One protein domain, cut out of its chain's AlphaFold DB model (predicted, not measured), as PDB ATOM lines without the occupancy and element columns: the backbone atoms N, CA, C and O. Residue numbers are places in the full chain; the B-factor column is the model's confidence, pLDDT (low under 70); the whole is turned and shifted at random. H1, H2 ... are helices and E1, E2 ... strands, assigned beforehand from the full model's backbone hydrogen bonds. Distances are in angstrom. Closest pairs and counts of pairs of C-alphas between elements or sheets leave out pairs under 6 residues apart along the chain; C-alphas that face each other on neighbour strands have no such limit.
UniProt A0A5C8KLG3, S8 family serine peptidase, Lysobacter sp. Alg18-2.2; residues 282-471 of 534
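AT A GLANCE: This is residues 282 to 471 of the 534 residues of the protein "S8 family serine peptidase" of Lysobacter sp. Alg18-2.2 (UniProt A0A5C8KLG3). Little regular structure: long loops surround a core of one parallel sheet, E2 E5 E1 E7, with H3 over one face and H4 over the other, three layers. H1 and the hairpin E3 and E4 lie away from this sheet. The 190 printed residues, 70 in named elements of mixed class, run H1 E1 E2 H2 H3 E3 E4 E5 E6 H4 E7, compact, radius of gyration 16.4 A, spanning 50 by 39 by 28 A.

HOW THE PARTS SIT: E2 (367 to 372), E5 (430 to 435), E1 (315 to 320) and E7 (467 to 470) are parallel neighbours in that order; within hydrogen-bond range are N 368 and O 431, 2.9 A, N 316 and O 430, 2.9 A, and N 469 and O 317, 2.8 A. H3 (398 to 407) is on the sheet, height 8.7 A; its closest C-alphas to E1 are Gly 399 and Asp 320, 4.8 A. H4 (449 to 461) is on the opposite face, height 8.6 A; Ser 455 and Phe 434 are its closest C-alphas to E5, 5.8 A. H2 (374 to 377) only just touches residues 450 to 451 of H4, with 3 pairs of C-alphas within 8 A; Ile 374 and Ser 451 are closest, 6.1 A. E3 (411 to 415) and E4 (418 to 422) form an antiparallel hairpin, N 413 and O 420 2.8 A. E6 (445 to 448) pairs with no named strand. In H1 (293 to 299), H3 and H4 every O i to N i+4 pair is within hydrogen-bond range; H2 is too short.

IN THESE COORDINATES: H4 is 18.3 A long, E5 16.6 A. H1 begins at C-alpha 293 (145.765, 205.004, 116.364); E7 ends at C-alpha 470 (131.455, 193.118, 116.938).

THE WHOLE: The printed part has no cut. Links H1 to E1, E1 to E2 and H2 to H3 are long. Residues 283 to 308 and 383 to 386 have pLDDT under 70.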
ATOM      1  N   LEU A 282     125.897 192.705 108.599       77.88
ATOM      2  CA  LEU A 282     127.285 193.156 108.770       77.88
ATOM      3  C   LEU A 282     127.385 194.675 108.539       77.88
ATOM      4  O   LEU A 282     126.848 195.182 107.554       77.88
ATOM      5  N   ASP A 283     128.083 195.383 109.432       66.75
ATOM      6  CA  ASP A 283     128.265 196.844 109.415       66.75
ATOM      7  C   ASP A 283     129.753 197.184 109.656       66.75
ATOM      8  O   ASP A 283     130.281 196.953 110.747       66.75
ATOM      9  N   THR A 284     130.422 197.815 108.682       56.31
ATOM     10  CA  THR A 284     131.759 198.418 108.864       56.31
ATOM     11  C   THR A 284     131.844 199.853 108.346       56.31
ATOM     12  O   THR A 284     131.512 200.143 107.198       56.31
ATOM     13  N   ASP A 285     132.402 200.743 109.173       46.69
ATOM     14  CA  ASP A 285     133.049 201.982 108.737       46.69
ATOM     15  C   ASP A 285     134.556 202.003 109.099       46.69
ATOM     16  O   ASP A 285     135.121 201.019 109.581       46.69
ATOM     17  N   THR A 286     135.272 203.048 108.668       46.66
ATOM     18  CA  THR A 286     136.716 202.955 108.347       46.66
ATOM     19  C   THR A 286     137.680 203.137 109.534       46.66
ATOM     20  O   THR A 286     137.415 203.872 110.481       46.66
ATOM     21  N   GLY A 287     138.827 202.439 109.476       49.28
ATOM     22  CA  GLY A 287     139.674 202.140 110.644       49.28
ATOM     23  C   GLY A 287     140.860 203.085 110.959       49.28
ATOM     24  O   GLY A 287     140.652 204.262 111.257       49.28
ATOM     25  N   PRO A 288     142.119 202.591 111.039       44.00
ATOM     26  CA  PRO A 288     143.040 203.002 112.116       44.00
ATOM     27  C   PRO A 288     143.511 204.465 112.081       44.00
ATOM     28  O   PRO A 288     143.618 205.101 113.129       44.00
ATOM     29  N   LEU A 289     143.749 205.011 110.884       46.12
ATOM     30  CA  LEU A 289     144.173 206.405 110.696       46.12
ATOM     31  C   LEU A 289     143.065 207.414 111.044       46.12
ATOM     32  O   LEU A 289     143.360 208.552 111.391       46.12
ATOM     33  N   HIS A 290     141.788 207.019 110.975       39.66
ATOM     34  CA  HIS A 290     140.674 207.918 111.285       39.66
ATOM     35  C   HIS A 290     140.471 208.097 112.798       39.66
ATOM     36  O   HIS A 290     140.071 209.166 113.256       39.66
ATOM     37  N   ILE A 291     140.805 207.069 113.587       49.03
ATOM     38  CA  ILE A 291     140.720 207.084 115.057       49.03
ATOM     39  C   ILE A 291     142.007 207.572 115.749       49.03
ATOM     40  O   ILE A 291     142.077 207.562 116.979       49.03
ATOM     41  N   GLY A 292     143.027 207.992 114.990       46.44
ATOM     42  CA  GLY A 292     144.305 208.472 115.530       46.44
ATOM     43  C   GLY A 292     145.148 207.382 116.207       46.44
ATOM     44  O   GLY A 292     145.861 207.667 117.174       46.44
ATOM     45  N   ALA A 293     145.024 206.122 115.772       56.16
ATOM     46  CA  ALA A 293     145.765 205.004 116.364       56.16
ATOM     47  C   ALA A 293     147.282 205.115 116.116       56.16
ATOM     48  O   ALA A 293     148.069 204.806 117.009       56.16
ATOM     49  N   ASP A 294     147.672 205.661 114.964       55.78
ATOM     50  CA  ASP A 294     149.028 206.103 114.622       55.78
ATOM     51  C   ASP A 294     149.638 206.998 115.709       55.78
ATOM     52  O   ASP A 294     150.708 206.700 116.246       55.78
ATOM     53  N   VAL A 295     148.906 208.029 116.142       54.75
ATOM     54  CA  VAL A 295     149.342 208.934 117.216       54.75
ATOM     55  C   VAL A 295     149.519 208.180 118.541       54.75
ATOM     56  O   VAL A 295     150.416 208.510 119.322       54.75
ATOM     57  N   VAL A 296     148.715 207.146 118.813       56.16
ATOM     58  CA  VAL A 296     148.872 206.299 120.009       56.16
ATOM     59  C   VAL A 296     150.128 205.426 119.917       56.16
ATOM     60  O   VAL A 296     150.851 205.339 120.914       56.16
ATOM     61  N   TRP A 297     150.418 204.825 118.757       56.59
ATOM     62  CA  TRP A 297     151.613 203.996 118.547       56.59
ATOM     63  C   TRP A 297     152.903 204.826 118.629       56.59
ATOM     64  O   TRP A 297     153.827 204.446 119.347       56.59
ATOM     65  N   GLU A 298     152.959 205.969 117.937       52.84
ATOM     66  CA  GLU A 298     154.165 206.802 117.837       52.84
ATOM     67  C   GLU A 298     154.478 207.569 119.126       52.84
ATOM     68  O   GLU A 298     155.637 207.668 119.533       52.84
ATOM     69  N   THR A 299     153.459 208.133 119.785       48.78
ATOM     70  CA  THR A 299     153.678 209.023 120.941       48.78
ATOM     71  C   THR A 299     153.568 208.317 122.292       48.78
ATOM     72  O   THR A 299     154.012 208.859 123.305       48.78
ATOM     73  N   GLY A 300     152.919 207.147 122.351       48.19
ATOM     74  CA  GLY A 300     152.591 206.453 123.602       48.19
ATOM     75  C   GLY A 300     151.634 207.217 124.533       48.19
ATOM     76  O   GLY A 300     151.399 206.788 125.663       48.19
ATOM     77  N   THR A 301     151.062 208.351 124.103       43.44
ATOM     78  CA  THR A 301     150.299 209.262 124.983       43.44
ATOM     79  C   THR A 301     148.899 208.769 125.360       43.44
ATOM     80  O   THR A 301     148.254 209.372 126.219       43.44
ATOM     81  N   GLY A 302     148.460 207.621 124.827       45.81
ATOM     82  CA  GLY A 302     147.207 206.951 125.198       45.81
ATOM     83  C   GLY A 302     147.095 206.561 126.682       45.81
ATOM     84  O   GLY A 302     146.018 206.154 127.127       45.81
ATOM     85  N   ARG A 303     148.175 206.698 127.469       37.22
ATOM     86  CA  ARG A 303     148.136 206.638 128.935       37.22
ATOM     87  C   ARG A 303     149.309 207.382 129.595       37.22
ATOM     88  O   ARG A 303     150.439 207.267 129.129       37.22
ATOM     89  N   PRO A 304     149.111 208.050 130.749       34.91
ATOM     90  CA  PRO A 304     150.227 208.567 131.539       34.91
ATOM     91  C   PRO A 304     151.117 207.436 132.090       34.91
ATOM     92  O   PRO A 304     150.735 206.755 133.042       34.91
ATOM     93  N   GLY A 305     152.323 207.274 131.532       43.03
ATOM     94  CA  GLY A 305     153.461 206.677 132.247       43.03
ATOM     95  C   GLY A 305     154.108 205.393 131.707       43.03
ATOM     96  O   GLY A 305     154.980 204.876 132.401       43.03
ATOM     97  N   SER A 306     153.756 204.860 130.529       42.06
ATOM     98  CA  SER A 306     154.429 203.650 130.012       42.06
ATOM     99  C   SER A 306     154.432 203.504 128.487       42.06
ATOM    100  O   SER A 306     153.361 203.445 127.896       42.06
ATOM    101  N   ILE A 307     155.647 203.364 127.933       45.78
ATOM    102  CA  ILE A 307     156.085 202.538 126.782       45.78
ATOM    103  C   ILE A 307     155.010 202.202 125.728       45.78
ATOM    104  O   ILE A 307     154.059 201.479 126.022       45.78
ATOM    105  N   GLY A 308     155.236 202.629 124.479       56.81
ATOM    106  CA  GLY A 308     154.418 202.230 123.329       56.81
ATOM    107  C   GLY A 308     154.330 200.707 123.189       56.81
ATOM    108  O   GLY A 308     155.347 200.015 123.227       56.81
ATOM    109  N   ALA A 309     153.105 200.202 123.061       70.56
ATOM    110  CA  ALA A 309     152.788 198.781 122.980       70.56
ATOM    111  C   ALA A 309     151.855 198.539 121.792       70.56
ATOM    112  O   ALA A 309     150.922 199.304 121.559       70.56
ATOM    113  N   LEU A 310     152.102 197.454 121.068       83.81
ATOM    114  CA  LEU A 310     151.458 197.104 119.802       83.81
ATOM    115  C   LEU A 310     150.428 195.975 119.984       83.81
ATOM    116  O   LEU A 310     150.019 195.339 119.018       83.81
ATOM    117  N   GLY A 311     150.017 195.708 121.226       88.12
ATOM    118  CA  GLY A 311     149.069 194.652 121.586       88.12
ATOM    119  C   GLY A 311     149.696 193.396 122.187       88.12
ATOM    120  O   GLY A 311     148.978 192.422 122.380       88.12
ATOM    121  N   GLU A 312     150.998 193.385 122.495       89.25
ATOM    122  CA  GLU A 312     151.707 192.202 122.996       89.25
ATOM    123  C   GLU A 312     151.003 191.538 124.199       89.25
ATOM    124  O   GLU A 312     150.934 192.083 125.308       89.25
ATOM    125  N   GLY A 313     150.503 190.316 123.986       89.12
ATOM    126  CA  GLY A 313     149.785 189.536 124.994       89.12
ATOM    127  C   GLY A 313     148.349 189.997 125.267       89.12
ATOM    128  O   GLY A 313     147.825 189.675 126.329       89.12
ATOM    129  N   VAL A 314     147.728 190.749 124.357       92.94
ATOM    130  CA  VAL A 314     146.280 191.006 124.337       92.94
ATOM    131  C   VAL A 314     145.634 190.067 123.318       92.94
ATOM    132  O   VAL A 314     146.088 190.003 122.173       92.94
ATOM    133  N   VAL A 315     144.582 189.348 123.719       96.94
ATOM    134  CA  VAL A 315     143.806 188.476 122.819       96.94
ATOM    135  C   VAL A 315     142.535 189.190 122.361       96.94
ATOM    136  O   VAL A 315     141.700 189.565 123.185       96.94
ATOM    137  N   PHE A 316     142.366 189.348 121.052       97.69
ATOM    138  CA  PHE A 316     141.170 189.929 120.443       97.69
ATOM    139  C   PHE A 316     140.273 188.826 119.883       97.69
ATOM    140  O   PHE A 316     140.728 188.002 119.092       97.69
ATOM    141  N   GLY A 317     139.006 188.817 120.292       97.88
ATOM    142  CA  GLY A 317     137.970 187.986 119.689       97.88
ATOM    143  C   GLY A 317     137.244 188.764 118.596       97.88
ATOM    144  O   GLY A 317     136.821 189.895 118.837       97.88
ATOM    145  N   ILE A 318     137.109 188.185 117.408       97.81
ATOM    146  CA  ILE A 318     136.418 188.786 116.260       97.81
ATOM    147  C   ILE A 318     135.136 187.989 116.016       97.81
ATOM    148  O   ILE A 318     135.230 186.824 115.647       97.81
ATOM    149  N   ILE A 319     133.968 188.587 116.267       96.56
ATOM    150  CA  ILE A 319     132.658 187.974 115.990       96.56
ATOM    151  C   ILE A 319     132.147 188.595 114.693       96.56
ATOM    152  O   ILE A 319     131.803 189.780 114.680       96.56
ATOM    153  N   ASP A 320     132.221 187.828 113.606       94.88
ATOM    154  CA  ASP A 320     132.110 188.309 112.221       94.88
ATOM    155  C   ASP A 320     131.978 187.103 111.254       94.88
ATOM    156  O   ASP A 320     131.636 186.013 111.705       94.88
ATOM    157  N   SER A 321     132.265 187.255 109.955       93.31
ATOM    158  CA  SER A 321     132.261 186.172 108.947       93.31
ATOM    159  C   SER A 321     133.551 185.326 108.921       93.31
ATOM    160  O   SER A 321     134.178 185.167 107.878       93.31
ATOM    161  N   GLY A 322     134.047 184.855 110.067       94.75
ATOM    162  CA  GLY A 322     135.247 183.996 110.118       94.75
ATOM    163  C   GLY A 322     136.564 184.656 109.652       94.75
ATOM    164  O   GLY A 322     136.768 185.863 109.818       94.75
ATOM    165  N   ALA A 323     137.514 183.858 109.132       95.75
ATOM    166  CA  ALA A 323     138.841 184.336 108.707       95.75
ATOM    167  C   ALA A 323     139.481 183.617 107.499       95.75
ATOM    168  O   ALA A 323     139.591 182.390 107.429       95.75
ATOM    169  N   ASN A 324     140.115 184.399 106.620       94.50
ATOM    170  CA  ASN A 324     141.130 183.911 105.686       94.50
ATOM    171  C   ASN A 324     142.472 183.678 106.410       94.50
ATOM    172  O   ASN A 324     143.362 184.534 106.418       94.50
ATOM    173  N   VAL A 325     142.629 182.477 106.973       88.44
ATOM    174  CA  VAL A 325     143.850 181.983 107.652       88.44
ATOM    175  C   VAL A 325     145.147 182.136 106.845       88.44
ATOM    176  O   VAL A 325     146.226 182.222 107.427       88.44
ATOM    177  N   GLY A 326     145.066 182.172 105.511       92.75
ATOM    178  CA  GLY A 326     146.223 182.313 104.621       92.75
ATOM    179  C   GLY A 326     146.728 183.752 104.473       92.75
ATOM    180  O   GLY A 326     147.739 183.981 103.807       92.75
ATOM    181  N   SER A 327     146.035 184.731 105.059       94.75
ATOM    182  CA  SER A 327     146.390 186.146 104.967       94.75
ATOM    183  C   SER A 327     147.734 186.450 105.652       94.75
ATOM    184  O   SER A 327     147.898 186.133 106.833       94.75
ATOM    185  N   PRO A 328     148.675 187.167 104.999       94.94
ATOM    186  CA  PRO A 328     149.902 187.649 105.645       94.94
ATOM    187  C   PRO A 328     149.648 188.512 106.892       94.94
ATOM    188  O   PRO A 328     150.489 188.571 107.789       94.94
ATOM    189  N   SER A 329     148.466 189.137 106.986       95.69
ATOM    190  CA  SER A 329     148.015 189.871 108.174       95.69
ATOM    191  C   SER A 329     147.880 188.979 109.423       95.69
ATOM    192  O   SER A 329     147.886 189.507 110.533       95.69
ATOM    193  N   PHE A 330     147.765 187.654 109.263       97.56
ATOM    194  CA  PHE A 330     147.558 186.669 110.336       97.56
ATOM    195  C   PHE A 330     148.695 185.632 110.443       97.56
ATOM    196  O   PHE A 330     148.541 184.591 111.084       97.56
ATOM    197  N   ALA A 331     149.853 185.904 109.836       96.88
ATOM    198  CA  ALA A 331     151.027 185.040 109.937       96.88
ATOM    199  C   ALA A 331     151.630 185.039 111.359       96.88
ATOM    200  O   ALA A 331     151.664 186.067 112.032       96.88
ATOM    201  N   ALA A 332     152.192 183.905 111.794       96.31
ATOM    202  CA  ALA A 332     152.871 183.775 113.094       96.31
ATOM    203  C   ALA A 332     154.161 184.614 113.235       96.31
ATOM    204  O   ALA A 332     154.707 184.728 114.334       96.31
ATOM    205  N   VAL A 333     154.646 185.204 112.137       96.38
ATOM    206  CA  VAL A 333     155.766 186.152 112.107       96.38
ATOM    207  C   VAL A 333     155.378 187.336 111.214       96.38
ATOM    208  O   VAL A 333     154.891 187.114 110.104       96.38
ATOM    209  N   ASP A 334     155.572 188.575 111.679       91.25
ATOM    210  CA  ASP A 334     155.320 189.786 110.875       91.25
ATOM    211  C   ASP A 334     156.471 190.098 109.893       91.25
ATOM    212  O   ASP A 334     157.540 189.480 109.942       91.25
ATOM    213  N   MET A 335     156.290 191.082 108.998       88.81
ATOM    214  CA  MET A 335     157.341 191.445 108.029       88.81
ATOM    215  C   MET A 335     158.617 192.028 108.667       88.81
ATOM    216  O   MET A 335     159.660 192.072 108.019       88.81
ATOM    217  N   ASN A 336     158.552 192.435 109.938       87.75
ATOM    218  CA  ASN A 336     159.681 192.944 110.716       87.75
ATOM    219  C   ASN A 336     160.418 191.829 111.484       87.75
ATOM    220  O   ASN A 336     161.382 192.106 112.200       87.75
ATOM    221  N   GLY A 337     159.969 190.574 111.368       93.44
ATOM    222  CA  GLY A 337     160.531 189.425 112.074       93.44
ATOM    223  C   GLY A 337     160.050 189.264 113.521       93.44
ATOM    224  O   GLY A 337     160.628 188.458 114.253       93.44
ATOM    225  N   TYR A 338     159.016 189.993 113.957       92.81
ATOM    226  CA  TYR A 338     158.393 189.753 115.258       92.81
ATOM    227  C   TYR A 338     157.642 188.421 115.232       92.81
ATOM    228  O   TYR A 338     156.699 188.245 114.465       92.81
ATOM    229  N   GLN A 339     158.062 187.494 116.090       96.38
ATOM    230  CA  GLN A 339     157.405 186.208 116.296       96.38
ATOM    231  C   GLN A 339     156.308 186.375 117.347       96.38
ATOM    232  O   GLN A 339     156.567 186.876 118.445       96.38
ATOM    233  N   HIS A 340     155.087 185.960 117.020       96.56
ATOM    234  CA  HIS A 340     153.991 185.968 117.981       96.56
ATOM    235  C   HIS A 340     154.181 184.868 119.030       96.56
ATOM    236  O   HIS A 340     154.868 183.876 118.805       96.56
ATOM    237  N   VAL A 341     153.571 185.062 120.198       96.12
ATOM    238  CA  VAL A 341     153.582 184.086 121.290       96.12
ATOM    239  C   VAL A 341     152.141 183.713 121.582       96.12
ATOM    240  O   VAL A 341     151.369 184.571 122.015       96.12
ATOM    241  N   ASN A 342     151.776 182.450 121.366       96.44
ATOM    242  CA  ASN A 342     150.472 181.945 121.765       96.44
ATOM    243  C   ASN A 342     150.362 181.901 123.309       96.44
ATOM    244  O   ASN A 342     151.134 181.177 123.949       96.44
ATOM    245  N   PRO A 343     149.420 182.632 123.942       94.88
ATOM    246  CA  PRO A 343     149.242 182.610 125.395       94.88
ATOM    247  C   PRO A 343     148.730 181.263 125.935       94.88
ATOM    248  O   PRO A 343     148.861 181.019 127.132       94.88
ATOM    249  N   LEU A 344     148.192 180.391 125.075       95.50
ATOM    250  CA  LEU A 344     147.781 179.020 125.402       95.50
ATOM    251  C   LEU A 344     148.980 178.052 125.472       95.50
ATOM    252  O   LEU A 344     148.849 176.940 125.980       95.50
ATOM    253  N   GLY A 345     150.148 178.465 124.969       95.56
ATOM    254  CA  GLY A 345     151.307 177.607 124.723       95.56
ATOM    255  C   GLY A 345     151.382 177.122 123.271       95.56
ATOM    256  O   GLY A 345     150.374 177.015 122.577       95.56
ATOM    257  N   ALA A 346     152.599 176.846 122.798       91.25
ATOM    258  CA  ALA A 346     152.842 176.446 121.413       91.25
ATOM    259  C   ALA A 346     152.117 175.130 121.067       91.25
ATOM    260  O   ALA A 346     152.283 174.131 121.768       91.25
ATOM    261  N   GLY A 347     151.342 175.137 119.979       91.88
ATOM    262  CA  GLY A 347     150.539 173.997 119.520       91.88
ATOM    263  C   GLY A 347     149.160 173.842 120.176       91.88
ATOM    264  O   GLY A 347     148.381 173.019 119.708       91.88
ATOM    265  N   ASN A 348     148.825 174.630 121.203       96.81
ATOM    266  CA  ASN A 348     147.500 174.608 121.827       96.81
ATOM    267  C   ASN A 348     146.585 175.639 121.148       96.81
ATOM    268  O   ASN A 348     146.872 176.835 121.208       96.81
ATOM    269  N   TYR A 349     145.478 175.203 120.543       97.94
ATOM    270  CA  TYR A 349     144.533 176.081 119.839       97.94
ATOM    271  C   TYR A 349     143.084 175.863 120.293       97.94
ATOM    272  O   TYR A 349     142.754 174.813 120.843       97.94
ATOM    273  N   LEU A 350     142.231 176.867 120.068       97.75
ATOM    274  CA  LEU A 350     140.814 176.859 120.466       97.75
ATOM    275  C   LEU A 350     139.873 176.475 119.313       97.75
ATOM    276  O   LEU A 350     140.173 176.728 118.142       97.75
ATOM    277  N   GLY A 351     138.718 175.910 119.677       96.81
ATOM    278  CA  GLY A 351     137.614 175.583 118.774       96.81
ATOM    279  C   GLY A 351     137.990 174.654 117.616       96.81
ATOM    280  O   GLY A 351     138.627 173.621 117.818       96.81
ATOM    281  N   THR A 352     137.595 175.016 116.394       96.44
ATOM    282  CA  THR A 352     137.788 174.224 115.168       96.44
ATOM    283  C   THR A 352     139.257 173.971 114.818       96.44
ATOM    284  O   THR A 352     139.536 173.063 114.039       96.44
ATOM    285  N   CYS A 353     140.190 174.724 115.406       96.94
ATOM    286  CA  CYS A 353     141.635 174.546 115.249       96.94
ATOM    287  C   CYS A 353     142.283 173.536 116.209       96.94
ATOM    288  O   CYS A 353     143.483 173.273 116.074       96.94
ATOM    289  N   ALA A 354     141.550 173.019 117.199       96.56
ATOM    290  CA  ALA A 354     142.056 171.989 118.103       96.56
ATOM    291  C   ALA A 354     142.293 170.648 117.372       96.56
ATOM    292  O   ALA A 354     141.834 170.447 116.248       96.56
ATOM    293  N   GLU A 355     143.005 169.717 118.016       95.25
ATOM    294  CA  GLU A 355     143.232 168.358 117.495       95.25
ATOM    295  C   GLU A 355     141.893 167.646 117.214       95.25
ATOM    296  O   GLU A 355     141.014 167.589 118.077       95.25
ATOM    297  N   GLY A 356     141.724 167.121 115.998       94.56
ATOM    298  CA  GLY A 356     140.475 166.540 115.500       94.56
ATOM    299  C   GLY A 356     139.449 167.549 114.962       94.56
ATOM    300  O   GLY A 356     138.387 167.132 114.496       94.56
ATOM    301  N   GLY A 357     139.737 168.853 115.011       95.12
ATOM    302  CA  GLY A 357     138.885 169.913 114.474       95.12
ATOM    303  C   GLY A 357     138.996 170.086 112.951       95.12
ATOM    304  O   GLY A 357     139.978 169.701 112.318       95.12
ATOM    305  N   ILE A 358     137.977 170.692 112.332       95.00
ATOM    306  CA  ILE A 358     137.908 170.883 110.867       95.00
ATOM    307  C   ILE A 358     138.942 171.887 110.313       95.00
ATOM    308  O   ILE A 358     139.274 171.860 109.124       95.00
ATOM    309  N   ASP A 359     139.502 172.728 111.184       95.50
ATOM    310  CA  ASP A 359     140.575 173.679 110.900       95.50
ATOM    311  C   ASP A 359     141.904 173.298 111.588       95.50
ATOM    312  O   ASP A 359     142.798 174.140 111.722       95.50
ATOM    313  N   GLU A 360     142.069 172.035 112.009       96.00
ATOM    314  CA  GLU A 360     143.324 171.538 112.586       96.00
ATOM    315  C   GLU A 360     144.521 171.899 111.681       96.00
ATOM    316  O   GLU A 360     144.508 171.716 110.459       96.00
ATOM    317  N   GLY A 361     145.568 172.466 112.287       94.75
ATOM    318  CA  GLY A 361     146.777 172.892 111.578       94.75
ATOM    319  C   GLY A 361     146.646 174.179 110.750       94.75
ATOM    320  O   GLY A 361     147.617 174.553 110.094       94.75
ATOM    321  N   ARG A 362     145.497 174.876 110.775       94.62
ATOM    322  CA  ARG A 362     145.334 176.206 110.145       94.62
ATOM    323  C   ARG A 362     145.659 177.368 111.088       94.62
ATOM    324  O   ARG A 362     146.152 178.397 110.627       94.62
ATOM    325  N   CYS A 363     145.412 177.205 112.387       96.81
ATOM    326  CA  CYS A 363     145.821 178.170 113.409       96.81
ATOM    327  C   CYS A 363     147.336 178.174 113.656       96.81
ATOM    328  O   CYS A 363     148.060 177.243 113.304       96.81
ATOM    329  N   ASN A 364     147.818 179.263 114.255       97.00
ATOM    330  CA  ASN A 364     149.234 179.540 114.481       97.00
ATOM    331  C   ASN A 364     149.417 180.497 115.689       97.00
ATOM    332  O   ASN A 364     148.441 180.897 116.317       97.00
ATOM    333  N   ASP A 365     150.644 180.905 116.042       97.12
ATOM    334  CA  ASP A 365     150.866 181.755 117.231       97.12
ATOM    335  C   ASP A 365     150.228 183.163 117.173       97.12
ATOM    336  O   ASP A 365     150.066 183.819 118.207       97.12
ATOM    337  N   LYS A 366     149.843 183.635 115.982       97.12
ATOM    338  CA  LYS A 366     149.096 184.879 115.760       97.12
ATOM    339  C   LYS A 366     147.588 184.652 115.877       97.12
ATOM    340  O   LYS A 366     146.934 185.342 116.658       97.12
ATOM    341  N   MET A 367     147.050 183.706 115.112       97.00
ATOM    342  CA  MET A 367     145.635 183.326 115.125       97.00
ATOM    343  C   MET A 367     145.485 182.012 115.896       97.00
ATOM    344  O   MET A 367     145.716 180.939 115.346       97.00
ATOM    345  N   ILE A 368     145.150 182.114 117.183       98.12
ATOM    346  CA  ILE A 368     145.325 181.044 118.183       98.12
ATOM    347  C   ILE A 368     144.095 180.135 118.346       98.12
ATOM    348  O   ILE A 368     144.065 179.268 119.218       98.12
ATOM    349  N   GLY A 369     143.069 180.328 117.524       97.94
ATOM    350  CA  GLY A 369     141.869 179.504 117.510       97.94
ATOM    351  C   GLY A 369     140.748 180.127 116.691       97.94
ATOM    352  O   GLY A 369     140.831 181.293 116.289       97.94
ATOM    353  N   GLY A 370     139.675 179.369 116.520       97.38
ATOM    354  CA  GLY A 370     138.416 179.930 116.065       97.38
ATOM    355  C   GLY A 370     137.252 178.954 116.114       97.38
ATOM    356  O   GLY A 370     137.429 177.775 116.398       97.38
ATOM    357  N   TYR A 371     136.056 179.483 115.901       97.62
ATOM    358  CA  TYR A 371     134.779 178.801 116.063       97.62
ATOM    359  C   TYR A 371     133.876 179.071 114.862       97.62
ATOM    360  O   TYR A 371     134.107 180.015 114.108       97.62
ATOM    361  N   GLU A 372     132.845 178.248 114.716       93.69
ATOM    362  CA  GLU A 372     131.841 178.315 113.660       93.69
ATOM    363  C   GLU A 372     130.480 178.043 114.318       93.69
ATOM    364  O   GLU A 372     130.343 177.056 115.042       93.69
ATOM    365  N   PHE A 373     129.519 178.956 114.153       95.31
ATOM    366  CA  PHE A 373     128.193 178.886 114.783       95.31
ATOM    367  C   PHE A 373     127.017 179.073 113.804       95.31
ATOM    368  O   PHE A 373     125.861 179.127 114.238       95.31
ATOM    369  N   ILE A 374     127.263 179.177 112.497       92.31
ATOM    370  CA  ILE A 374     126.234 179.203 111.451       92.31
ATOM    371  C   ILE A 374     125.722 177.789 111.157       92.31
ATOM    372  O   ILE A 374     124.519 177.552 111.242       92.31
ATOM    373  N   CYS A 375     126.584 176.835 110.819       89.38
ATOM    374  CA  CYS A 375     126.192 175.479 110.452       89.38
ATOM    375  C   CYS A 375     125.735 174.655 111.666       89.38
ATOM    376  O   CYS A 375     124.881 173.785 111.499       89.38
ATOM    377  N   GLU A 376     126.238 174.946 112.873       87.56
ATOM    378  CA  GLU A 376     125.745 174.336 114.121       87.56
ATOM    379  C   GLU A 376     124.288 174.748 114.413       87.56
ATOM    380  O   GLU A 376     123.434 173.897 114.657       87.56
ATOM    381  N   LEU A 377     123.990 176.053 114.374       90.56
ATOM    382  CA  LEU A 377     122.731 176.612 114.897       90.56
ATOM    383  C   LEU A 377     121.701 176.951 113.813       90.56
ATOM    384  O   LEU A 377     120.518 177.125 114.106       90.56
ATOM    385  N   THR A 378     122.150 177.073 112.565       85.44
ATOM    386  CA  THR A 378     121.354 177.463 111.392       85.44
ATOM    387  C   THR A 378     121.738 176.651 110.137       85.44
ATOM    388  O   THR A 378     122.000 177.230 109.082       85.44
ATOM    389  N   PRO A 379     121.762 175.300 110.181       85.19
ATOM    390  CA  PRO A 379     122.328 174.449 109.119       85.19
ATOM    391  C   PRO A 379     121.750 174.665 107.706       85.19
ATOM    392  O   PRO A 379     122.401 174.332 106.716       85.19
ATOM    393  N   ALA A 380     120.556 175.255 107.583       81.12
ATOM    394  CA  ALA A 380     119.980 175.668 106.302       81.12
ATOM    395  C   ALA A 380     120.823 176.727 105.557       81.12
ATOM    396  O   ALA A 380     120.820 176.751 104.326       81.12
ATOM    397  N   ASN A 381     121.574 177.564 106.277       81.81
ATOM    398  CA  ASN A 381     122.421 178.614 105.704       81.81
ATOM    399  C   ASN A 381     123.654 178.018 104.996       81.81
ATOM    400  O   ASN A 381     123.996 178.445 103.893       81.81
ATOM    401  N   CYS A 382     124.218 176.935 105.545       80.31
ATOM    402  CA  CYS A 382     125.321 176.168 104.949       80.31
ATOM    403  C   CYS A 382     124.878 175.155 103.872       80.31
ATOM    404  O   CYS A 382     125.698 174.411 103.334       80.31
ATOM    405  N   ALA A 383     123.582 175.090 103.534       69.81
ATOM    406  CA  ALA A 383     123.061 174.160 102.527       69.81
ATOM    407  C   ALA A 383     123.271 174.632 101.072       69.81
ATOM    408  O   ALA A 383     122.967 173.891 100.133       69.81
ATOM    409  N   ALA A 384     123.765 175.857 100.863       65.56
ATOM    410  CA  ALA A 384     124.008 176.443  99.547       65.56
ATOM    411  C   ALA A 384     125.511 176.705  99.323       65.56
ATOM    412  O   ALA A 384     126.161 177.270 100.199       65.56
ATOM    413  N   PRO A 385     126.078 176.341  98.155       59.44
ATOM    414  CA  PRO A 385     127.498 176.545  97.883       59.44
ATOM    415  C   PRO A 385     127.857 178.035  97.834       59.44
ATOM    416  O   PRO A 385     127.078 178.848  97.331       59.44
ATOM    417  N   ASN A 386     129.068 178.358  98.298       58.41
ATOM    418  CA  ASN A 386     129.653 179.703  98.312       58.41
ATOM    419  C   ASN A 386     128.811 180.724  99.110       58.41
ATOM    420  O   ASN A 386     128.644 181.865  98.681       58.41
ATOM    421  N   ARG A 387     128.234 180.289 100.238       70.56
ATOM    422  CA  ARG A 387     127.476 181.133 101.178       70.56
ATOM    423  C   ARG A 387     127.973 181.011 102.600       70.56
ATOM    424  O   ARG A 387     128.173 182.036 103.240       70.56
ATOM    425  N   GLU A 388     128.140 179.762 103.029       85.06
ATOM    426  CA  GLU A 388     128.939 179.383 104.185       85.06
ATOM    427  C   GLU A 388     129.428 177.934 104.058       85.06
ATOM    428  O   GLU A 388     128.847 177.154 103.289       85.06
ATOM    429  N   VAL A 389     130.463 177.553 104.812       86.00
ATOM    430  CA  VAL A 389     130.858 176.148 105.001       86.00
ATOM    431  C   VAL A 389     131.218 175.835 106.459       86.00
ATOM    432  O   VAL A 389     131.652 176.718 107.181       86.00
ATOM    433  N   PRO A 390     131.163 174.560 106.883       89.62
ATOM    434  CA  PRO A 390     131.714 174.158 108.173       89.62
ATOM    435  C   PRO A 390     133.217 174.470 108.305       89.62
ATOM    436  O   PRO A 390     134.026 174.078 107.453       89.62
ATOM    437  N   GLY A 391     133.577 175.112 109.418       91.75
ATOM    438  CA  GLY A 391     134.911 175.636 109.729       91.75
ATOM    439  C   GLY A 391     134.969 177.169 109.705       91.75
ATOM    440  O   GLY A 391     134.170 177.819 109.053       91.75
ATOM    441  N   MET A 392     135.945 177.758 110.395       92.56
ATOM    442  CA  MET A 392     136.055 179.214 110.633       92.56
ATOM    443  C   MET A 392     136.524 180.037 109.406       92.56
ATOM    444  O   MET A 392     137.235 181.038 109.559       92.56
ATOM    445  N   ARG A 393     136.238 179.586 108.177       92.56
ATOM    446  CA  ARG A 393     136.693 180.259 106.948       92.56
ATOM    447  C   ARG A 393     135.928 181.571 106.747       92.56
ATOM    448  O   ARG A 393     134.868 181.762 107.317       92.56
ATOM    449  N   ASP A 394     136.501 182.487 105.967       92.69
ATOM    450  CA  ASP A 394     135.807 183.705 105.550       92.69
ATOM    451  C   ASP A 394     135.345 183.609 104.100       92.69
ATOM    452  O   ASP A 394     136.144 183.714 103.163       92.69
ATOM    453  N   GLU A 395     134.041 183.416 103.954       88.56
ATOM    454  CA  GLU A 395     133.333 183.310 102.682       88.56
ATOM    455  C   GLU A 395     132.892 184.686 102.132       88.56
ATOM    456  O   GLU A 395     132.507 184.788 100.965       88.56
ATOM    457  N   ASN A 396     132.964 185.751 102.947       89.44
ATOM    458  CA  ASN A 396     132.475 187.101 102.627       89.44
ATOM    459  C   ASN A 396     133.608 188.128 102.399       89.44
ATOM    460  O   ASN A 396     133.493 189.023 101.564       89.44
ATOM    461  N   GLY A 397     134.706 188.000 103.145       89.44
ATOM    462  CA  GLY A 397     135.846 188.920 103.222       89.44
ATOM    463  C   GLY A 397     135.789 189.912 104.397       89.44
ATOM    464  O   GLY A 397     136.799 190.557 104.703       89.44
ATOM    465  N   HIS A 398     134.633 190.058 105.054       91.06
ATOM    466  CA  HIS A 398     134.400 191.069 106.087       91.06
ATOM    467  C   HIS A 398     135.129 190.741 107.398       91.06
ATOM    468  O   HIS A 398     135.883 191.583 107.892       91.06
ATOM    469  N   GLY A 399     135.027 189.505 107.896       93.31
ATOM    470  CA  GLY A 399     135.740 189.048 109.091       93.31
ATOM    471  C   GLY A 399     137.259 189.161 108.955       93.31
ATOM    472  O   GLY A 399     137.936 189.685 109.844       93.31
ATOM    473  N   THR A 400     137.808 188.815 107.788       95.25
ATOM    474  CA  THR A 400     139.221 189.042 107.443       95.25
ATOM    475  C   THR A 400     139.578 190.527 107.481       95.25
ATOM    476  O   THR A 400     140.611 190.902 108.048       95.25
ATOM    477  N   HIS A 401     138.745 191.391 106.897       91.50
ATOM    478  CA  HIS A 401     138.975 192.834 106.889       91.50
ATOM    479  C   HIS A 401     138.955 193.418 108.313       91.50
ATOM    480  O   HIS A 401     139.908 194.097 108.711       91.50
ATOM    481  N   VAL A 402     137.946 193.077 109.118       92.62
ATOM    482  CA  VAL A 402     137.787 193.497 110.519       92.62
ATOM    483  C   VAL A 402     138.930 192.980 111.388       92.62
ATOM    484  O   VAL A 402     139.611 193.777 112.035       92.62
ATOM    485  N   GLY A 403     139.234 191.682 111.354       94.62
ATOM    486  CA  GLY A 403     140.345 191.099 112.108       94.62
ATOM    487  C   GLY A 403     141.701 191.705 111.733       94.62
ATOM    488  O   GLY A 403     142.532 191.969 112.608       94.62
ATOM    489  N   SER A 404     141.915 192.013 110.448       93.31
ATOM    490  CA  SER A 404     143.130 192.703 109.993       93.31
ATOM    491  C   SER A 404     143.172 194.180 110.406       93.31
ATOM    492  O   SER A 404     144.247 194.691 110.709       93.31
ATOM    493  N   THR A 405     142.019 194.839 110.535       86.81
ATOM    494  CA  THR A 405     141.899 196.206 111.062       86.81
ATOM    495  C   THR A 405     142.138 196.255 112.573       86.81
ATOM    496  O   THR A 405     142.806 197.165 113.065       86.81
ATOM    497  N   VAL A 406     141.655 195.267 113.330       91.69
ATOM    498  CA  VAL A 406     141.852 195.184 114.787       91.69
ATOM    499  C   VAL A 406     143.301 194.836 115.124       91.69
ATOM    500  O   VAL A 406     143.930 195.540 115.915       91.69
ATOM    501  N   ALA A 407     143.848 193.778 114.526       94.88
ATOM    502  CA  ALA A 407     145.153 193.242 114.906       94.88
ATOM    503  C   ALA A 407     145.950 192.637 113.737       94.88
ATOM    504  O   ALA A 407     146.780 191.767 113.964       94.88
ATOM    505  N   GLY A 408     145.754 193.066 112.490       94.88
ATOM    506  CA  GLY A 408     146.583 192.612 111.370       94.88
ATOM    507  C   GLY A 408     148.059 192.984 111.545       94.88
ATOM    508  O   GLY A 408     148.379 194.093 111.970       94.88
ATOM    509  N   ASN A 409     148.959 192.060 111.212       94.50
ATOM    510  CA  ASN A 409     150.403 192.287 111.189       94.50
ATOM    511  C   ASN A 409     150.792 193.474 110.296       94.50
ATOM    512  O   ASN A 409     150.104 193.784 109.321       94.50
ATOM    513  N   PHE A 410     151.960 194.058 110.568       88.44
ATOM    514  CA  PHE A 410     152.645 194.913 109.600       88.44
ATOM    515  C   PHE A 410     152.914 194.138 108.303       88.44
ATOM    516  O   PHE A 410     153.521 193.062 108.331       88.44
ATOM    517  N   ARG A 411     152.473 194.701 107.176       86.38
ATOM    518  CA  ARG A 411     152.719 194.184 105.824       86.38
ATOM    519  C   ARG A 411     152.739 195.316 104.798       86.38
ATOM    520  O   ARG A 411     151.998 196.287 104.928       86.38
ATOM    521  N   THR A 412     153.485 195.137 103.716       86.69
ATOM    522  CA  THR A 412     153.238 195.873 102.473       86.69
ATOM    523  C   THR A 412     151.987 195.307 101.780       86.69
ATOM    524  O   THR A 412     151.663 194.114 101.876       86.69
ATOM    525  N   ALA A 413     151.248 196.160 101.083       84.81
ATOM    526  CA  ALA A 413     150.109 195.804 100.251       84.81
ATOM    527  C   ALA A 413     150.094 196.678  98.993       84.81
ATOM    528  O   ALA A 413     150.375 197.871  99.066       84.81
ATOM    529  N   THR A 414     149.744 196.101  97.844       88.06
ATOM    530  CA  THR A 414     149.536 196.873  96.615       88.06
ATOM    531  C   THR A 414     148.062 197.257  96.499       88.06
ATOM    532  O   THR A 414     147.210 196.374  96.440       88.06
ATOM    533  N   PHE A 415     147.760 198.554  96.437       81.31
ATOM    534  CA  PHE A 415     146.412 199.085  96.223       81.31
ATOM    535  C   PHE A 415     146.420 200.082  95.057       81.31
ATOM    536  O   PHE A 415     147.218 201.020  95.034       81.31
ATOM    537  N   GLU A 416     145.583 199.837  94.043       87.81
ATOM    538  CA  GLU A 416     145.539 200.606  92.781       87.81
ATOM    539  C   GLU A 416     146.917 200.800  92.103       87.81
ATOM    540  O   GLU A 416     147.172 201.791  91.421       87.81
ATOM    541  N   GLY A 417     147.828 199.837  92.288       88.75
ATOM    542  CA  GLY A 417     149.200 199.876  91.763       88.75
ATOM    543  C   GLY A 417     150.223 200.616  92.638       88.75
ATOM    544  O   GLY A 417     151.398 200.640  92.287       88.75
ATOM    545  N   ASN A 418     149.810 201.172  93.780       83.56
ATOM    546  CA  ASN A 418     150.686 201.805  94.767       83.56
ATOM    547  C   ASN A 418     151.046 200.804  95.868       83.56
ATOM    548  O   ASN A 418     150.171 200.079  96.340       83.56
ATOM    549  N   GLU A 419     152.299 200.779  96.318       88.31
ATOM    550  CA  GLU A 419     152.681 200.040  97.526       88.31
ATOM    551  C   GLU A 419     152.408 200.890  98.773       88.31
ATOM    552  O   GLU A 419     152.850 202.035  98.867       88.31
ATOM    553  N   LEU A 420     151.670 200.319  99.724       81.94
ATOM    554  CA  LEU A 420     151.307 200.917 101.005       81.94
ATOM    555  C   LEU A 420     151.747 199.983 102.134       81.94
ATOM    556  O   LEU A 420     151.525 198.773 102.059       81.94
ATOM    557  N   GLU A 421     152.324 200.527 103.202       82.25
ATOM    558  CA  GLU A 421     152.485 199.786 104.456       82.25
ATOM    559  C   GLU A 421     151.188 199.882 105.264       82.25
ATOM    560  O   GLU A 421     150.667 200.974 105.494       82.25
ATOM    561  N   ILE A 422     150.648 198.733 105.675       82.50
ATOM    562  CA  ILE A 422     149.407 198.635 106.447       82.50
ATOM    563  C   ILE A 422     149.602 197.753 107.684       82.50
ATOM    564  O   ILE A 422     150.445 196.854 107.712       82.50
ATOM    565  N   SER A 423     148.807 198.025 108.717       86.31
ATOM    566  CA  SER A 423     148.745 197.259 109.967       86.31
ATOM    567  C   SER A 423     147.393 197.485 110.654       86.31
ATOM    568  O   SER A 423     146.701 198.462 110.358       86.31
ATOM    569  N   GLY A 424     147.011 196.580 111.556       86.44
ATOM    570  CA  GLY A 424     145.864 196.774 112.441       86.44
ATOM    571  C   GLY A 424     146.188 197.661 113.647       86.44
ATOM    572  O   GLY A 424     147.336 198.025 113.877       86.44
ATOM    573  N   VAL A 425     145.180 197.966 114.469       82.81
ATOM    574  CA  VAL A 425     145.316 198.799 115.685       82.81
ATOM    575  C   VAL A 425     146.260 198.192 116.730       82.81
ATOM    576  O   VAL A 425     146.942 198.926 117.449       82.81
ATOM    577  N   ALA A 426     146.313 196.865 116.806       90.00
ATOM    578  CA  ALA A 426     147.159 196.099 117.711       90.00
ATOM    579  C   ALA A 426     147.916 194.995 116.939       90.00
ATOM    580  O   ALA A 426     147.607 193.810 117.094       90.00
ATOM    581  N   PRO A 427     148.912 195.339 116.096       91.12
ATOM    582  CA  PRO A 427     149.512 194.397 115.148       91.12
ATOM    583  C   PRO A 427     150.274 193.243 115.817       91.12
ATOM    584  O   PRO A 427     150.574 192.251 115.158       91.12
ATOM    585  N   ARG A 428     150.540 193.317 117.128       93.44
ATOM    586  CA  ARG A 428     151.157 192.263 117.954       93.44
ATOM    587  C   ARG A 428     150.213 191.575 118.946       93.44
ATOM    588  O   ARG A 428     150.669 190.726 119.712       93.44
ATOM    589  N   GLY A 429     148.917 191.885 118.899       95.38
ATOM    590  CA  GLY A 429     147.878 191.095 119.563       95.38
ATOM    591  C   GLY A 429     147.671 189.728 118.903       95.38
ATOM    592  O   GLY A 429     147.980 189.552 117.717       95.38
ATOM    593  N   ASN A 430     147.157 188.774 119.678       98.19
ATOM    594  CA  ASN A 430     146.679 187.481 119.184       98.19
ATOM    595  C   ASN A 430     145.197 187.595 118.777       98.19
ATOM    596  O   ASN A 430     144.474 188.444 119.302       98.19
ATOM    597  N   LEU A 431     144.740 186.721 117.882       98.44
ATOM    598  CA  LEU A 431     143.367 186.686 117.370       98.44
ATOM    599  C   LEU A 431     142.690 185.339 117.650       98.44
ATOM    600  O   LEU A 431     143.312 184.291 117.479       98.44
ATOM    601  N   VAL A 432     141.409 185.387 118.015       98.56
ATOM    602  CA  VAL A 432     140.457 184.265 117.957       98.56
ATOM    603  C   VAL A 432     139.276 184.727 117.111       98.56
ATOM    604  O   VAL A 432     138.758 185.821 117.338       98.56
ATOM    605  N   PHE A 433     138.857 183.931 116.132       98.25
ATOM    606  CA  PHE A 433     137.711 184.266 115.283       98.25
ATOM    607  C   PHE A 433     136.497 183.424 115.655       98.25
ATOM    608  O   PHE A 433     136.622 182.249 115.968       98.25
ATOM    609  N   PHE A 434     135.322 184.026 115.616       97.88
ATOM    610  CA  PHE A 434     134.053 183.359 115.839       97.88
ATOM    611  C   PHE A 434     133.219 183.640 114.597       97.88
ATOM    612  O   PHE A 434     132.719 184.759 114.447       97.88
ATOM    613  N   ASP A 435     133.140 182.668 113.685       96.06
ATOM    614  CA  ASP A 435     132.209 182.785 112.575       96.06
ATOM    615  C   ASP A 435     130.771 182.707 113.101       96.06
ATOM    616  O   ASP A 435     130.357 181.750 113.765       96.06
ATOM    617  N   ALA A 436     130.044 183.782 112.830       95.31
ATOM    618  CA  ALA A 436     128.665 183.991 113.211       95.31
ATOM    619  C   ALA A 436     127.899 184.797 112.148       95.31
ATOM    620  O   ALA A 436     126.825 185.313 112.465       95.31
ATOM    621  N   CYS A 437     128.431 184.927 110.921       92.69
ATOM    622  CA  CYS A 437     127.873 185.789 109.875       92.69
ATOM    623  C   CYS A 437     128.050 185.213 108.460       92.69
ATOM    624  O   CYS A 437     129.121 185.324 107.871       92.69
ATOM    625  N   TYR A 438     126.963 184.713 107.869       90.81
ATOM    626  CA  TYR A 438     126.966 184.065 106.552       90.81
ATOM    627  C   TYR A 438     126.615 185.025 105.407       90.81
ATOM    628  O   TYR A 438     126.015 186.082 105.616       90.81
ATOM    629  N   THR A 439     126.910 184.633 104.163       87.75
ATOM    630  CA  THR A 439     126.494 185.391 102.967       87.75
ATOM    631  C   THR A 439     125.200 184.832 102.375       87.75
ATOM    632  O   THR A 439     125.144 183.679 101.958       87.75
ATOM    633  N   ASN A 440     124.139 185.636 102.282       84.19
ATOM    634  CA  ASN A 440     122.838 185.173 101.785       84.19
ATOM    635  C   ASN A 440     122.744 185.106 100.239       84.19
ATOM    636  O   ASN A 440     123.674 185.432  99.502       84.19
ATOM    637  N   SER A 441     121.580 184.701  99.710       81.19
ATOM    638  CA  SER A 441     121.340 184.572  98.259       81.19
ATOM    639  C   SER A 441     121.455 185.865  97.444       81.19
ATOM    640  O   SER A 441     121.580 185.783  96.226       81.19
ATOM    641  N   ALA A 442     121.374 187.029  98.089       81.25
ATOM    642  CA  ALA A 442     121.509 188.347  97.473       81.25
ATOM    643  C   ALA A 442     122.922 188.945  97.653       81.25
ATOM    644  O   ALA A 442     123.150 190.089  97.267       81.25
ATOM    645  N   GLY A 443     123.867 188.195  98.237       78.50
ATOM    646  CA  GLY A 443     125.214 188.684  98.548       78.50
ATOM    647  C   GLY A 443     125.280 189.596  99.778       78.50
ATOM    648  O   GLY A 443     126.252 190.326  99.939       78.50
ATOM    649  N   GLN A 444     124.252 189.587 100.633       81.62
ATOM    650  CA  GLN A 444     124.230 190.347 101.886       81.62
ATOM    651  C   GLN A 444     124.827 189.492 103.009       81.62
ATOM    652  O   GLN A 444     124.428 188.338 103.172       81.62
ATOM    653  N   GLY A 445     125.743 190.057 103.798       86.00
ATOM    654  CA  GLY A 445     126.238 189.421 105.020       86.00
ATOM    655  C   GLY A 445     125.226 189.554 106.160       86.00
ATOM    656  O   GLY A 445     124.809 190.673 106.473       86.00
ATOM    657  N   LEU A 446     124.822 188.429 106.752       87.88
ATOM    658  CA  LEU A 446     123.800 188.342 107.796       87.88
ATOM    659  C   LEU A 446     124.263 187.457 108.959       87.88
ATOM    660  O   LEU A 446     124.719 186.334 108.766       87.88
ATOM    661  N   CYS A 447     124.089 187.956 110.178       91.50
ATOM    662  CA  CYS A 447     124.535 187.328 111.414       91.50
ATOM    663  C   CYS A 447     123.335 186.898 112.268       91.50
ATOM    664  O   CYS A 447     122.620 187.769 112.782       91.50
ATOM    665  N   PRO A 448     123.076 185.593 112.450       92.75
ATOM    666  CA  PRO A 448     122.003 185.111 113.312       92.75
ATOM    667  C   PRO A 448     122.222 185.486 114.782       92.75
ATOM    668  O   PRO A 448     123.302 185.273 115.336       92.75
ATOM    669  N   ASN A 449     121.176 185.970 115.456       92.12
ATOM    670  CA  ASN A 449     121.227 186.338 116.876       92.12
ATOM    671  C   ASN A 449     121.618 185.171 117.801       92.12
ATOM    672  O   ASN A 449     122.228 185.381 118.850       92.12
ATOM    673  N   VAL A 450     121.295 183.940 117.400       95.69
ATOM    674  CA  VAL A 450     121.718 182.707 118.075       95.69
ATOM    675  C   VAL A 450     123.235 182.500 117.997       95.69
ATOM    676  O   VAL A 450     123.870 182.254 119.022       95.69
ATOM    677  N   SER A 451     123.827 182.679 116.815       95.94
ATOM    678  CA  SER A 451     125.253 182.465 116.540       95.94
ATOM    679  C   SER A 451     126.131 183.550 117.153       95.94
ATOM    680  O   SER A 451     127.177 183.254 117.736       95.94
ATOM    681  N   THR A 452     125.682 184.806 117.119       94.94
ATOM    682  CA  THR A 452     126.417 185.902 117.759       94.94
ATOM    683  C   THR A 452     126.365 185.818 119.289       94.94
ATOM    684  O   THR A 452     127.376 186.077 119.945       94.94
ATOM    685  N   LEU A 453     125.246 185.381 119.886       96.62
ATOM    686  CA  LEU A 453     125.162 185.154 121.333       96.62
ATOM    687  C   LEU A 453     125.998 183.943 121.784       96.62
ATOM    688  O   LEU A 453     126.700 184.045 122.795       96.62
ATOM    689  N   ALA A 454     125.978 182.838 121.030       98.06
ATOM    690  CA  ALA A 454     126.841 181.679 121.276       98.06
ATOM    691  C   ALA A 454     128.330 182.075 121.232       98.06
ATOM    692  O   ALA A 454     129.076 181.765 122.160       98.06
ATOM    693  N   SER A 455     128.729 182.883 120.244       97.81
ATOM    694  CA  SER A 455     130.084 183.442 120.128       97.81
ATOM    695  C   SER A 455     130.500 184.277 121.346       97.81
ATOM    696  O   SER A 455     131.586 184.088 121.892       97.81
ATOM    697  N   ILE A 456     129.625 185.171 121.830       97.31
ATOM    698  CA  ILE A 456     129.876 185.964 123.048       97.31
ATOM    699  C   ILE A 456     130.011 185.049 124.277       97.31
ATOM    700  O   ILE A 456     130.866 185.286 125.134       97.31
ATOM    701  N   ASN A 457     129.192 183.997 124.376       98.25
ATOM    702  CA  ASN A 457     129.287 183.013 125.451       98.25
ATOM    703  C   ASN A 457     130.603 182.220 125.400       98.25
ATOM    704  O   ASN A 457     131.259 182.089 126.435       98.25
ATOM    705  N   GLN A 458     131.019 181.763 124.218       98.31
ATOM    706  CA  GLN A 458     132.248 180.994 124.033       98.31
ATOM    707  C   GLN A 458     133.503 181.827 124.316       98.31
ATOM    708  O   GLN A 458     134.375 181.385 125.057       98.31
ATOM    709  N   ALA A 459     133.560 183.079 123.848       97.06
ATOM    710  CA  ALA A 459     134.676 183.986 124.132       97.06
ATOM    711  C   ALA A 459     134.899 184.242 125.638       97.06
ATOM    712  O   ALA A 459     136.015 184.545 126.070       97.06
ATOM    713  N   VAL A 460     133.840 184.117 126.448       96.06
ATOM    714  CA  VAL A 460     133.912 184.172 127.915       96.06
ATOM    715  C   VAL A 460     134.251 182.805 128.520       96.06
ATOM    716  O   VAL A 460     134.991 182.768 129.502       96.06
ATOM    717  N   ALA A 461     133.769 181.700 127.943       96.88
ATOM    718  CA  ALA A 461     134.102 180.335 128.363       96.88
ATOM    719  C   ALA A 461     135.589 179.992 128.162       96.88
ATOM    720  O   ALA A 461     136.210 179.411 129.048       96.88
ATOM    721  N   ASP A 462     136.193 180.442 127.059       95.69
ATOM    722  CA  ASP A 462     137.625 180.266 126.779       95.69
ATOM    723  C   ASP A 462     138.521 180.998 127.793       95.69
ATOM    724  O   ASP A 462     139.715 180.723 127.901       95.69
ATOM    725  N   GLY A 463     137.983 181.997 128.503       93.31
ATOM    726  CA  GLY A 463     138.675 182.730 129.564       93.31
ATOM    727  C   GLY A 463     139.856 183.609 129.135       93.31
ATOM    728  O   GLY A 463     140.335 184.389 129.963       93.31
ATOM    729  N   VAL A 464     140.309 183.547 127.876       94.50
ATOM    730  CA  VAL A 464     141.508 184.257 127.384       94.50
ATOM    731  C   VAL A 464     141.234 185.565 126.640       94.50
ATOM    732  O   VAL A 464     142.081 186.453 126.692       94.50
ATOM    733  N   VAL A 465     140.076 185.735 125.992       95.06
ATOM    734  CA  VAL A 465     139.769 186.936 125.187       95.06
ATOM    735  C   VAL A 465     139.744 188.193 126.070       95.06
ATOM    736  O   VAL A 465     139.069 188.221 127.100       95.06
ATOM    737  N   ASP A 466     140.516 189.227 125.716       92.75
ATOM    738  CA  ASP A 466     140.635 190.520 126.420       92.75
ATOM    739  C   ASP A 466     139.691 191.602 125.875       92.75
ATOM    740  O   ASP A 466     139.267 192.479 126.630       92.75
ATOM    741  N   ALA A 467     139.363 191.554 124.583       92.69
ATOM    742  CA  ALA A 467     138.424 192.466 123.937       92.69
ATOM    743  C   ALA A 467     137.691 191.770 122.784       92.69
ATOM    744  O   ALA A 467     138.286 190.955 122.080       92.69
ATOM    745  N   LEU A 468     136.421 192.124 122.580       93.38
ATOM    746  CA  LEU A 468     135.615 191.683 121.441       93.38
ATOM    747  C   LEU A 468     135.478 192.805 120.408       93.38
ATOM    748  O   LEU A 468     135.205 193.952 120.767       93.38
ATOM    749  N   SER A 469     135.630 192.447 119.137       92.06
ATOM    750  CA  SER A 469     135.145 193.209 117.990       92.06
ATOM    751  C   SER A 469     133.811 192.610 117.538       92.06
ATOM    752  O   SER A 469     133.666 191.387 117.505       92.06
ATOM    753  N   TYR A 470     132.838 193.476 117.260       86.75
ATOM    754  CA  TYR A 470     131.455 193.118 116.938       86.75
ATOM    755  C   TYR A 470     130.950 194.090 115.861       86.75
ATOM    756  O   TYR A 470     130.262 195.071 116.154       86.75
ATOM    757  N   SER A 471     131.378 193.867 114.619       82.75
ATOM    758  CA  SER A 471     131.117 194.742 113.461       82.75
ATOM    759  C   SER A 471     129.771 194.401 112.807       82.75
ATOM    760  O   SER A 471     129.667 194.099 111.620       82.75
TER     761      SER A 471